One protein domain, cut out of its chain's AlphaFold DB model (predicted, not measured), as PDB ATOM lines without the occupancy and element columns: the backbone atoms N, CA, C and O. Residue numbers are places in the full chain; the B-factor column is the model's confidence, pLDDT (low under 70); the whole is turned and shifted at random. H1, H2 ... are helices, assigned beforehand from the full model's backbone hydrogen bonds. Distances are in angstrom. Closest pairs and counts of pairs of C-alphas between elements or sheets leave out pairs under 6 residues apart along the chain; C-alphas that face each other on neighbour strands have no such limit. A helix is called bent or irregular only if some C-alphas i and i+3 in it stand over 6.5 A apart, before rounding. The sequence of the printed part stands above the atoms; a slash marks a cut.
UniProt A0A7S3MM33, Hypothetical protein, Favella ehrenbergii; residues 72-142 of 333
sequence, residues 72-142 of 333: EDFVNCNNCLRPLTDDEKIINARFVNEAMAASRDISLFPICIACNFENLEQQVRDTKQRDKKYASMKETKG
ATOM      1  N   GLU A  72     246.479 247.416 270.272       95.88
ATOM      2  CA  GLU A  72     246.594 248.842 269.959       95.88
ATOM      3  C   GLU A  72     246.666 249.738 271.207       95.88
ATOM      4  O   GLU A  72     247.215 250.838 271.123       95.88
ATOM      5  N   ASP A  73     246.195 249.259 272.362       95.50
ATOM      6  CA  ASP A  73     246.199 250.010 273.625       95.50
ATOM      7  C   ASP A  73     247.618 250.166 274.208       95.50
ATOM      8  O   ASP A  73     247.872 251.004 275.077       95.50
ATOM      9  N   PHE A  74     248.580 249.381 273.712       97.06
ATOM     10  CA  PHE A  74     249.939 249.316 274.242       97.06
ATOM     11  C   PHE A  74     250.946 249.977 273.291       97.06
ATOM     12  O   PHE A  74     251.394 249.388 272.310       97.06
ATOM     13  N   VAL A  75     251.363 251.210 273.596       97.56
ATOM     14  CA  VAL A  75     252.318 251.954 272.743       97.56
ATOM     15  C   VAL A  75     253.756 251.875 273.269       97.56
ATOM     16  O   VAL A  75     254.687 251.597 272.510       97.56
ATOM     17  N   ASN A  76     253.955 252.082 274.572       98.31
ATOM     18  CA  ASN A  76     255.277 252.186 275.194       98.31
ATOM     19  C   ASN A  76     255.364 251.313 276.443       98.31
ATOM     20  O   ASN A  76     254.400 251.201 277.187       98.31
ATOM     21  N   CYS A  77     256.541 250.749 276.709       98.06
ATOM     22  CA  CYS A  77     256.830 250.037 277.954       98.06
ATOM     23  C   CYS A  77     256.765 250.980 279.169       98.06
ATOM     24  O   CYS A  77     257.456 251.999 279.181       98.06
ATOM     25  N   ASN A  78     256.051 250.601 280.231       97.19
ATOM     26  CA  ASN A  78     255.944 251.393 281.463       97.19
ATOM     27  C   ASN A  78     257.281 251.557 282.202       97.19
ATOM     28  O   ASN A  78     257.492 252.566 282.871       97.19
ATOM     29  N   ASN A  79     258.205 250.598 282.067       97.19
ATOM     30  CA  ASN A  79     259.485 250.635 282.781       97.19
ATOM     31  C   ASN A  79     260.540 251.506 282.090       97.19
ATOM     32  O   ASN A  79     261.226 252.282 282.750       97.19
ATOM     33  N   CYS A  80     260.718 251.359 280.775       97.38
ATOM     34  CA  CYS A  80     261.795 252.041 280.042       97.38
ATOM     35  C   CYS A  80     261.309 253.057 279.004       97.38
ATOM     36  O   CYS A  80     262.141 253.653 278.320       97.38
ATOM     37  N   LEU A  81     259.992 253.232 278.854       97.75
ATOM     38  CA  LEU A  81     259.338 254.136 277.900       97.75
ATOM     39  C   LEU A  81     259.668 253.870 276.421       97.75
ATOM     40  O   LEU A  81     259.278 254.646 275.548       97.75
ATOM     41  N   ARG A  82     260.354 252.763 276.101       98.00
ATOM     42  CA  ARG A  82     260.633 252.370 274.714       98.00
ATOM     43  C   ARG A  82     259.341 251.956 274.003       98.00
ATOM     44  O   ARG A  82     258.497 251.327 274.649       98.00
ATOM     45  N   PRO A  83     259.193 252.282 272.706       98.12
ATOM     46  CA  PRO A  83     258.060 251.815 271.922       98.12
ATOM     47  C   PRO A  83     258.080 250.287 271.856       98.12
ATOM     48  O   PRO A  83     259.146 249.693 271.681       98.12
ATOM     49  N   LEU A  84     256.912 249.675 272.023       98.06
ATOM     50  CA  LEU A  84     256.763 248.224 271.968       98.06
ATOM     51  C   LEU A  84     256.745 247.750 270.517       98.06
ATOM     52  O   LEU A  84     256.136 248.390 269.652       98.06
ATOM     53  N   THR A  85     257.383 246.613 270.257       98.31
ATOM     54  CA  THR A  85     257.219 245.918 268.974       98.31
ATOM     55  C   THR A  85     255.819 245.316 268.872       98.31
ATOM     56  O   THR A  85     255.157 245.097 269.885       98.31
ATOM     57  N   ASP A  86     255.346 245.018 267.661       98.12
ATOM     58  CA  ASP A  86     254.000 244.454 267.490       98.12
ATOM     59  C   ASP A  86     253.842 243.098 268.201       98.12
ATOM     60  O   ASP A  86     252.810 242.840 268.818       98.12
ATOM     61  N   ASP A  87     254.902 242.282 268.239       97.62
ATOM     62  CA  ASP A  87     254.935 241.051 269.037       97.62
ATOM     63  C   ASP A  87     254.777 241.336 270.537       97.62
ATOM     64  O   ASP A  87     254.020 240.657 271.233       97.62
ATOM     65  N   GLU A  88     255.465 242.359 271.052       97.69
ATOM     66  CA  GLU A  88     255.344 242.767 272.451       97.69
ATOM     67  C   GLU A  88     253.932 243.254 272.770       97.69
ATOM     68  O   GLU A  88     253.406 242.910 273.827       97.69
ATOM     69  N   LYS A  89     253.284 243.997 271.870       98.19
ATOM     70  CA  LYS A  89     251.891 244.438 272.043       98.19
ATOM     71  C   LYS A  89     250.928 243.259 272.139       98.19
ATOM     72  O   LYS A  89     250.121 243.207 273.063       98.19
ATOM     73  N   ILE A  90     251.059 242.282 271.238       97.62
ATOM     74  CA  ILE A  90     250.232 241.065 271.233       97.62
ATOM     75  C   ILE A  90     250.439 240.266 272.524       97.62
ATOM     76  O   ILE A  90     249.476 239.778 273.117       97.62
ATOM     77  N   ILE A  91     251.689 240.127 272.970       97.00
ATOM     78  CA  ILE A  91     252.015 239.424 274.215       97.00
ATOM     79  C   ILE A  91     251.414 240.162 275.418       97.00
ATOM     80  O   ILE A  91     250.776 239.520 276.250       97.00
ATOM     81  N   ASN A  92     251.576 241.487 275.504       97.50
ATOM     82  CA  ASN A  92     251.020 242.292 276.594       97.50
ATOM     83  C   ASN A  92     249.485 242.199 276.640       97.50
ATOM     84  O   ASN A  92     248.954 241.947 277.715       97.50
ATOM     85  N   ALA A  93     248.790 242.293 275.502       97.38
ATOM     86  CA  ALA A  93     247.334 242.144 275.435       97.38
ATOM     87  C   ALA A  93     246.862 240.795 275.992       97.38
ATOM     88  O   ALA A  93     246.020 240.745 276.886       97.38
ATOM     89  N   ARG A  94     247.483 239.691 275.554       96.94
ATOM     90  CA  ARG A  94     247.151 238.347 276.055       96.94
ATOM     91  C   ARG A  94     247.373 238.213 277.558       96.94
ATOM     92  O   ARG A  94     246.522 237.663 278.247       96.94
ATOM     93  N   PHE A  95     248.501 238.716 278.061       96.69
ATOM     94  CA  PHE A  95     248.797 238.672 279.493       96.69
ATOM     95  C   PHE A  95     247.833 239.524 280.314       96.69
ATOM     96  O   PHE A  95     247.435 239.093 281.394       96.69
ATOM     97  N   VAL A  96     247.462 240.709 279.828       96.75
ATOM     98  CA  VAL A  96     246.502 241.588 280.506       96.75
ATOM     99  C   VAL A  96     245.125 240.933 280.545       96.75
ATOM    100  O   VAL A  96     244.552 240.865 281.625       96.75
ATOM    101  N   ASN A  97     244.648 240.355 279.440       95.81
ATOM    102  CA  ASN A  97     243.352 239.665 279.401       95.81
ATOM    103  C   ASN A  97     243.333 238.454 280.347       95.81
ATOM    104  O   ASN A  97     242.404 238.295 281.136       95.81
ATOM    105  N   GLU A  98     244.396 237.642 280.357       96.31
ATOM    106  CA  GLU A  98     244.520 236.513 281.290       96.31
ATOM    107  C   GLU A  98     244.598 236.978 282.755       96.31
ATOM    108  O   GLU A  98     243.987 236.381 283.645       96.31
ATOM    109  N   ALA A  99     245.331 238.057 283.030       95.75
ATOM    110  CA  ALA A  99     245.433 238.630 284.366       95.75
ATOM    111  C   ALA A  99     244.101 239.233 284.834       95.75
ATOM    112  O   ALA A  99     243.730 239.009 285.985       95.75
ATOM    113  N   MET A 100     243.367 239.924 283.961       94.69
ATOM    114  CA  MET A 100     242.032 240.461 284.239       94.69
ATOM    115  C   MET A 100     241.037 239.337 284.532       94.69
ATOM    116  O   MET A 100     240.393 239.367 285.581       94.69
ATOM    117  N   ALA A 101     241.006 238.289 283.702       94.19
ATOM    118  CA  ALA A 101     240.185 237.099 283.934       94.19
ATOM    119  C   ALA A 101     240.523 236.405 285.270       94.19
ATOM    120  O   ALA A 101     239.647 235.885 285.960       94.19
ATOM    121  N   ALA A 102     241.793 236.436 285.680       96.19
ATOM    122  CA  ALA A 102     242.253 235.905 286.961       96.19
ATOM    123  C   ALA A 102     242.164 236.905 288.135       96.19
ATOM    124  O   ALA A 102     242.623 236.576 289.234       96.19
ATOM    125  N   SER A 103     241.624 238.114 287.928       94.81
ATOM    126  CA  SER A 103     241.592 239.206 288.920       94.81
ATOM    127  C   SER A 103     242.968 239.518 289.538       94.81
ATOM    128  O   SER A 103     243.095 239.786 290.737       94.81
ATOM    129  N   ARG A 104     244.027 239.433 288.730       94.75
ATOM    130  CA  ARG A 104     245.411 239.741 289.113       94.75
ATOM    131  C   ARG A 104     245.731 241.208 288.839       94.75
ATOM    132  O   ARG A 104     245.125 241.849 287.989       94.75
ATOM    133  N   ASP A 105     246.716 241.730 289.566       94.31
ATOM    134  CA  ASP A 105     247.202 243.096 289.369       94.31
ATOM    135  C   ASP A 105     247.901 243.240 288.006       94.31
ATOM    136  O   ASP A 105     248.846 242.510 287.702       94.31
ATOM    137  N   ILE A 106     247.429 244.198 287.205       95.50
ATOM    138  CA  ILE A 106     247.939 244.530 285.867       95.50
ATOM    139  C   ILE A 106     248.779 245.817 285.845       95.50
ATOM    140  O   ILE A 106     249.202 246.250 284.777       95.50
ATOM    141  N   SER A 107     249.076 246.424 286.999       95.06
ATOM    142  CA  SER A 107     249.793 247.711 287.105       95.06
ATOM    143  C   SER A 107     251.190 247.738 286.467       95.06
ATOM    144  O   SER A 107     251.708 248.805 286.138       95.06
ATOM    145  N   LEU A 108     251.807 246.570 286.274       92.25
ATOM    146  CA  LEU A 108     253.129 246.427 285.658       92.25
ATOM    147  C   LEU A 108     253.092 246.423 284.120       92.25
ATOM    148  O   LEU A 108     254.151 246.498 283.495       92.25
ATOM    149  N   PHE A 109     251.907 246.338 283.511       96.25
ATOM    150  CA  PHE A 109     251.729 246.280 282.063       96.25
ATOM    151  C   PHE A 109     251.412 247.659 281.471       96.25
ATOM    152  O   PHE A 109     250.704 248.449 282.099       96.25
ATOM    153  N   PRO A 110     251.879 247.945 280.244       97.19
ATOM    154  CA  PRO A 110     252.698 247.075 279.391       97.19
ATOM    155  C   PRO A 110     254.198 247.076 279.733       97.19
ATOM    156  O   PRO A 110     254.769 248.089 280.137       97.19
ATOM    157  N   ILE A 111     254.872 245.953 279.473       97.69
ATOM    158  CA  ILE A 111     256.322 245.797 279.644       97.69
ATOM    159  C   ILE A 111     256.974 245.250 278.367       97.69
ATOM    160  O   ILE A 111     256.438 244.362 277.704       97.69
ATOM    161  N   CYS A 112     258.147 245.775 278.003       98.12
ATOM    162  CA  CYS A 112     258.944 245.211 276.912       98.12
ATOM    163  C   CYS A 112     259.682 243.944 277.372       98.12
ATOM    164  O   CYS A 112     259.975 243.764 278.560       98.12
ATOM    165  N   ILE A 113     260.050 243.087 276.421       96.50
ATOM    166  CA  ILE A 113     260.719 241.809 276.687       96.50
ATOM    167  C   ILE A 113     262.035 242.022 277.445       96.50
ATOM    168  O   ILE A 113     262.338 241.277 278.375       96.50
ATOM    169  N   ALA A 114     262.792 243.070 277.107       97.44
ATOM    170  CA  ALA A 114     264.050 243.391 277.781       97.44
ATOM    171  C   ALA A 114     263.852 243.688 279.279       97.44
ATOM    172  O   ALA A 114     264.508 243.072 280.118       97.44
ATOM    173  N   CYS A 115     262.903 244.564 279.625       97.62
ATOM    174  CA  CYS A 115     262.600 244.876 281.024       97.62
ATOM    175  C   CYS A 115     262.012 243.670 281.770       97.62
ATOM    176  O   CYS A 115     262.261 243.508 282.963       97.62
ATOM    177  N   ASN A 116     261.263 242.803 281.084       95.31
ATOM    178  CA  ASN A 116     260.760 241.573 281.688       95.31
ATOM    179  C   ASN A 116     261.905 240.620 282.083       95.31
ATOM    180  O   ASN A 116     261.919 240.092 283.194       95.31
ATOM    181  N   PHE A 117     262.908 240.445 281.215       96.31
ATOM    182  CA  PHE A 117     264.098 239.650 281.541       96.31
ATOM    183  C   PHE A 117     264.921 240.259 282.680       96.31
ATOM    184  O   PHE A 117     265.361 239.523 283.563       96.31
ATOM    185  N   GLU A 118     265.082 241.582 282.717       96.50
ATOM    186  CA  GLU A 118     265.755 242.266 283.830       96.50
ATOM    187  C   GLU A 118     265.034 242.024 285.168       96.50
ATOM    188  O   GLU A 118     265.678 241.700 286.170       96.50
ATOM    189  N   ASN A 119     263.698 242.092 285.185       93.75
ATOM    190  CA  ASN A 119     262.896 241.790 286.375       93.75
ATOM    191  C   ASN A 119     263.052 240.327 286.820       93.75
ATOM    192  O   ASN A 119     263.206 240.058 288.015       93.75
ATOM    193  N   LEU A 120     263.053 239.380 285.877       93.19
ATOM    194  CA  LEU A 120     263.282 237.957 286.153       93.19
ATOM    195  C   LEU A 120     264.676 237.714 286.743       93.19
ATOM    196  O   LEU A 120     264.819 236.998 287.736       93.19
ATOM    197  N   GLU A 121     265.712 238.338 286.182       95.62
ATOM    198  CA  GLU A 121     267.063 238.250 286.735       95.62
ATOM    199  C   GLU A 121     267.140 238.804 288.157       95.62
ATOM    200  O   GLU A 121     267.792 238.201 289.019       95.62
ATOM    201  N   GLN A 122     266.470 239.927 288.419       95.38
ATOM    202  CA  GLN A 122     266.433 240.532 289.744       95.38
ATOM    203  C   GLN A 122     265.738 239.612 290.756       95.38
ATOM    204  O   GLN A 122     266.305 239.351 291.818       95.38
ATOM    205  N   GLN A 123     264.600 239.007 290.403       93.62
ATOM    206  CA  GLN A 123     263.925 238.019 291.257       93.62
ATOM    207  C   GLN A 123     264.817 236.809 291.570       93.62
ATOM    208  O   GLN A 123     264.863 236.339 292.713       93.62
ATOM    209  N   VAL A 124     265.575 236.314 290.586       95.62
ATOM    210  CA  VAL A 124     266.526 235.210 290.793       95.62
ATOM    211  C   VAL A 124     267.656 235.627 291.737       95.62
ATOM    212  O   VAL A 124     268.066 234.840 292.598       95.62
ATOM    213  N   ARG A 125     268.177 236.856 291.612       95.38
ATOM    214  CA  ARG A 125     269.209 237.389 292.519       95.38
ATOM    215  C   ARG A 125     268.674 237.540 293.937       95.38
ATOM    216  O   ARG A 125     269.344 237.089 294.867       95.38
ATOM    217  N   ASP A 126     267.478 238.091 294.100       94.56
ATOM    218  CA  ASP A 126     266.852 238.304 295.406       94.56
ATOM    219  C   ASP A 126     266.548 236.975 296.100       94.56
ATOM    220  O   ASP A 126     266.846 236.806 297.285       94.56
ATOM    221  N   THR A 127     266.071 235.980 295.349       94.25
ATOM    222  CA  THR A 127     265.867 234.616 295.858       94.25
ATOM    223  C   THR A 127     267.190 234.002 296.318       94.25
ATOM    224  O   THR A 127     267.295 233.538 297.452       94.25
ATOM    225  N   LYS A 128     268.255 234.107 295.508       95.75
ATOM    226  CA  LYS A 128     269.598 233.637 295.894       95.75
ATOM    227  C   LYS A 128     270.144 234.356 297.129       95.75
ATOM    228  O   LYS A 128     270.795 233.726 297.961       95.75
ATOM    229  N   GLN A 129     269.932 235.664 297.259       94.06
ATOM    230  CA  GLN A 129     270.353 236.418 298.445       94.06
ATOM    231  C   GLN A 129     269.573 235.988 299.686       94.06
ATOM    232  O   GLN A 129     270.163 235.815 300.756       94.06
ATOM    233  N   ARG A 130     268.266 235.771 299.539       92.19
ATOM    234  CA  ARG A 130     267.405 235.257 300.601       92.19
ATOM    235  C   ARG A 130     267.893 233.888 301.075       92.19
ATOM    236  O   ARG A 130     268.073 233.700 302.277       92.19
ATOM    237  N   ASP A 131     268.201 232.984 300.154       92.12
ATOM    238  CA  ASP A 131     268.690 231.640 300.475       92.12
ATOM    239  C   ASP A 131     270.063 231.679 301.158       92.12
ATOM    240  O   ASP A 131     270.269 231.007 302.168       92.12
ATOM    241  N   LYS A 132     270.977 232.545 300.697       93.94
ATOM    242  CA  LYS A 132     272.263 232.792 301.377       93.94
ATOM    243  C   LYS A 132     272.068 233.323 302.796       93.94
ATOM    244  O   LYS A 132     272.754 232.883 303.717       93.94
ATOM    245  N   LYS A 133     271.120 234.242 302.999       90.81
ATOM    246  CA  LYS A 133     270.796 234.773 304.329       90.81
ATOM    247  C   LYS A 133     270.269 233.666 305.244       90.81
ATOM    248  O   LYS A 133     270.737 233.556 306.377       90.81
ATOM    249  N   TYR A 134     269.372 232.811 304.754       82.44
ATOM    250  CA  TYR A 134     268.883 231.653 305.509       82.44
ATOM    251  C   TYR A 134     269.990 230.639 305.822       82.44
ATOM    252  O   TYR A 134     270.062 230.165 306.956       82.44
ATOM    253  N   ALA A 135     270.889 230.363 304.874       86.88
ATOM    254  CA  ALA A 135     272.043 229.492 305.094       86.88
ATOM    255  C   ALA A 135     272.982 230.053 306.178       86.88
ATOM    256  O   ALA A 135     273.291 229.357 307.144       86.88
ATOM    257  N   SER A 136     273.334 231.342 306.105       85.06
ATOM    258  CA  SER A 136     274.212 231.984 307.097       85.06
ATOM    259  C   SER A 136     273.615 232.017 308.510       85.06
ATOM    260  O   SER A 136     274.337 231.853 309.495       85.06
ATOM    261  N   MET A 137     272.289 232.176 308.640       77.88
ATOM    262  CA  MET A 137     271.612 232.100 309.940       77.88
ATOM    263  C   MET A 137     271.645 230.690 310.534       77.88
ATOM    264  O   MET A 137     271.700 230.556 311.756       77.88
ATOM    265  N   LYS A 138     271.621 229.649 309.692       75.75
ATOM    266  CA  LYS A 138     271.713 228.253 310.132       75.75
ATOM    267  C   LYS A 138     273.098 227.933 310.707       75.75
ATOM    268  O   LYS A 138     273.180 227.236 311.713       75.75
ATOM    269  N   GLU A 139     274.160 228.472 310.113       75.81
ATOM    270  CA  GLU A 139     275.549 228.220 310.530       75.81
ATOM    271  C   GLU A 139     275.967 229.036 311.761       75.81
ATOM    272  O   GLU A 139     276.536 228.496 312.706       75.81
ATOM    273  N   THR A 140     275.660 230.335 311.790       69.94
ATOM    274  CA  THR A 140     276.234 231.265 312.783       69.94
ATOM    275  C   THR A 140     275.611 231.202 314.170       69.94
ATOM    276  O   THR A 140     276.204 231.713 315.118       69.94
ATOM    277  N   LYS A 141     274.422 230.610 314.325       59.03
ATOM    278  CA  LYS A 141     273.729 230.625 315.620       59.03
ATOM    279  C   LYS A 141     273.618 229.283 316.324       59.03
ATOM    280  O   LYS A 141     273.126 229.283 317.446       59.03
ATOM    281  N   GLY A 142     274.006 228.157 315.716       55.28
ATOM    282  CA  GLY A 142     273.748 226.840 316.321       55.28
ATOM    283  C   GLY A 142     272.286 226.677 316.768       55.28
ATOM    284  O   GLY A 142     271.986 225.896 317.668       55.28
TER     285      GLY A 142
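Overview. This is residues 72 to 142 of the 333 residues of the protein "Hypothetical protein" of Favella ehrenbergii (UniProt A0A7S3MM33). One long helix, H2, sticks out as an arm from a small compact body, in which the shorter helix H1 is joined by the opening loop, residues 72 to 85, and by the link, residues 102 to 112, which folds back beside H1. H1 and H2 come near each other at their first turns and spread from there as a V. The printed part has 71 residues with two named helices, H1 then H2, and no named strand; its class is all helix. The whole is extended, with a radius of gyration of the C-alphas of 17.3 A and spans of 58 by 27 by 16 A; the arm makes the length.

Arrangement. H2, residues 113 to 140, is the longest helix, and residues 117 to 142, of which 117 to 140 belong to H2, stand free. H1, residues 86 to 101, is close to H2 but not clearly touching it: their closest C-alphas, those of Glu 88 and Ile 113, are 6.9 A apart. Their lines stand at a steep tilt of 57 degrees, and they run the same way. Their centres are 27.0 A apart. In H1 and H2 every O i to N i+4 pair is within hydrogen-bond range.

Along the chain. H2 runs from C-alpha 113 at (260.719, 241.809, 276.687) to C-alpha 140 at (276.234, 231.265, 312.783), 40.7 A. H1 begins at C-alpha 86, (254.000, 244.454, 267.490), and measures 22.7 A to C-alpha 101. Neither helix is bent.

Size, cuts and confidence. The C-alphas of Glu 72 and Gly 142, the two farthest apart, are 58.1 A apart. Without residues 117 to 142 the body has 45 residues and spans 27 by 17 by 15 A. The link from H1 to H2, 11 residues, is long. The printed part has no cut. The mean pLDDT of the printed part is 93.3; residues 140 to 142 are under 70.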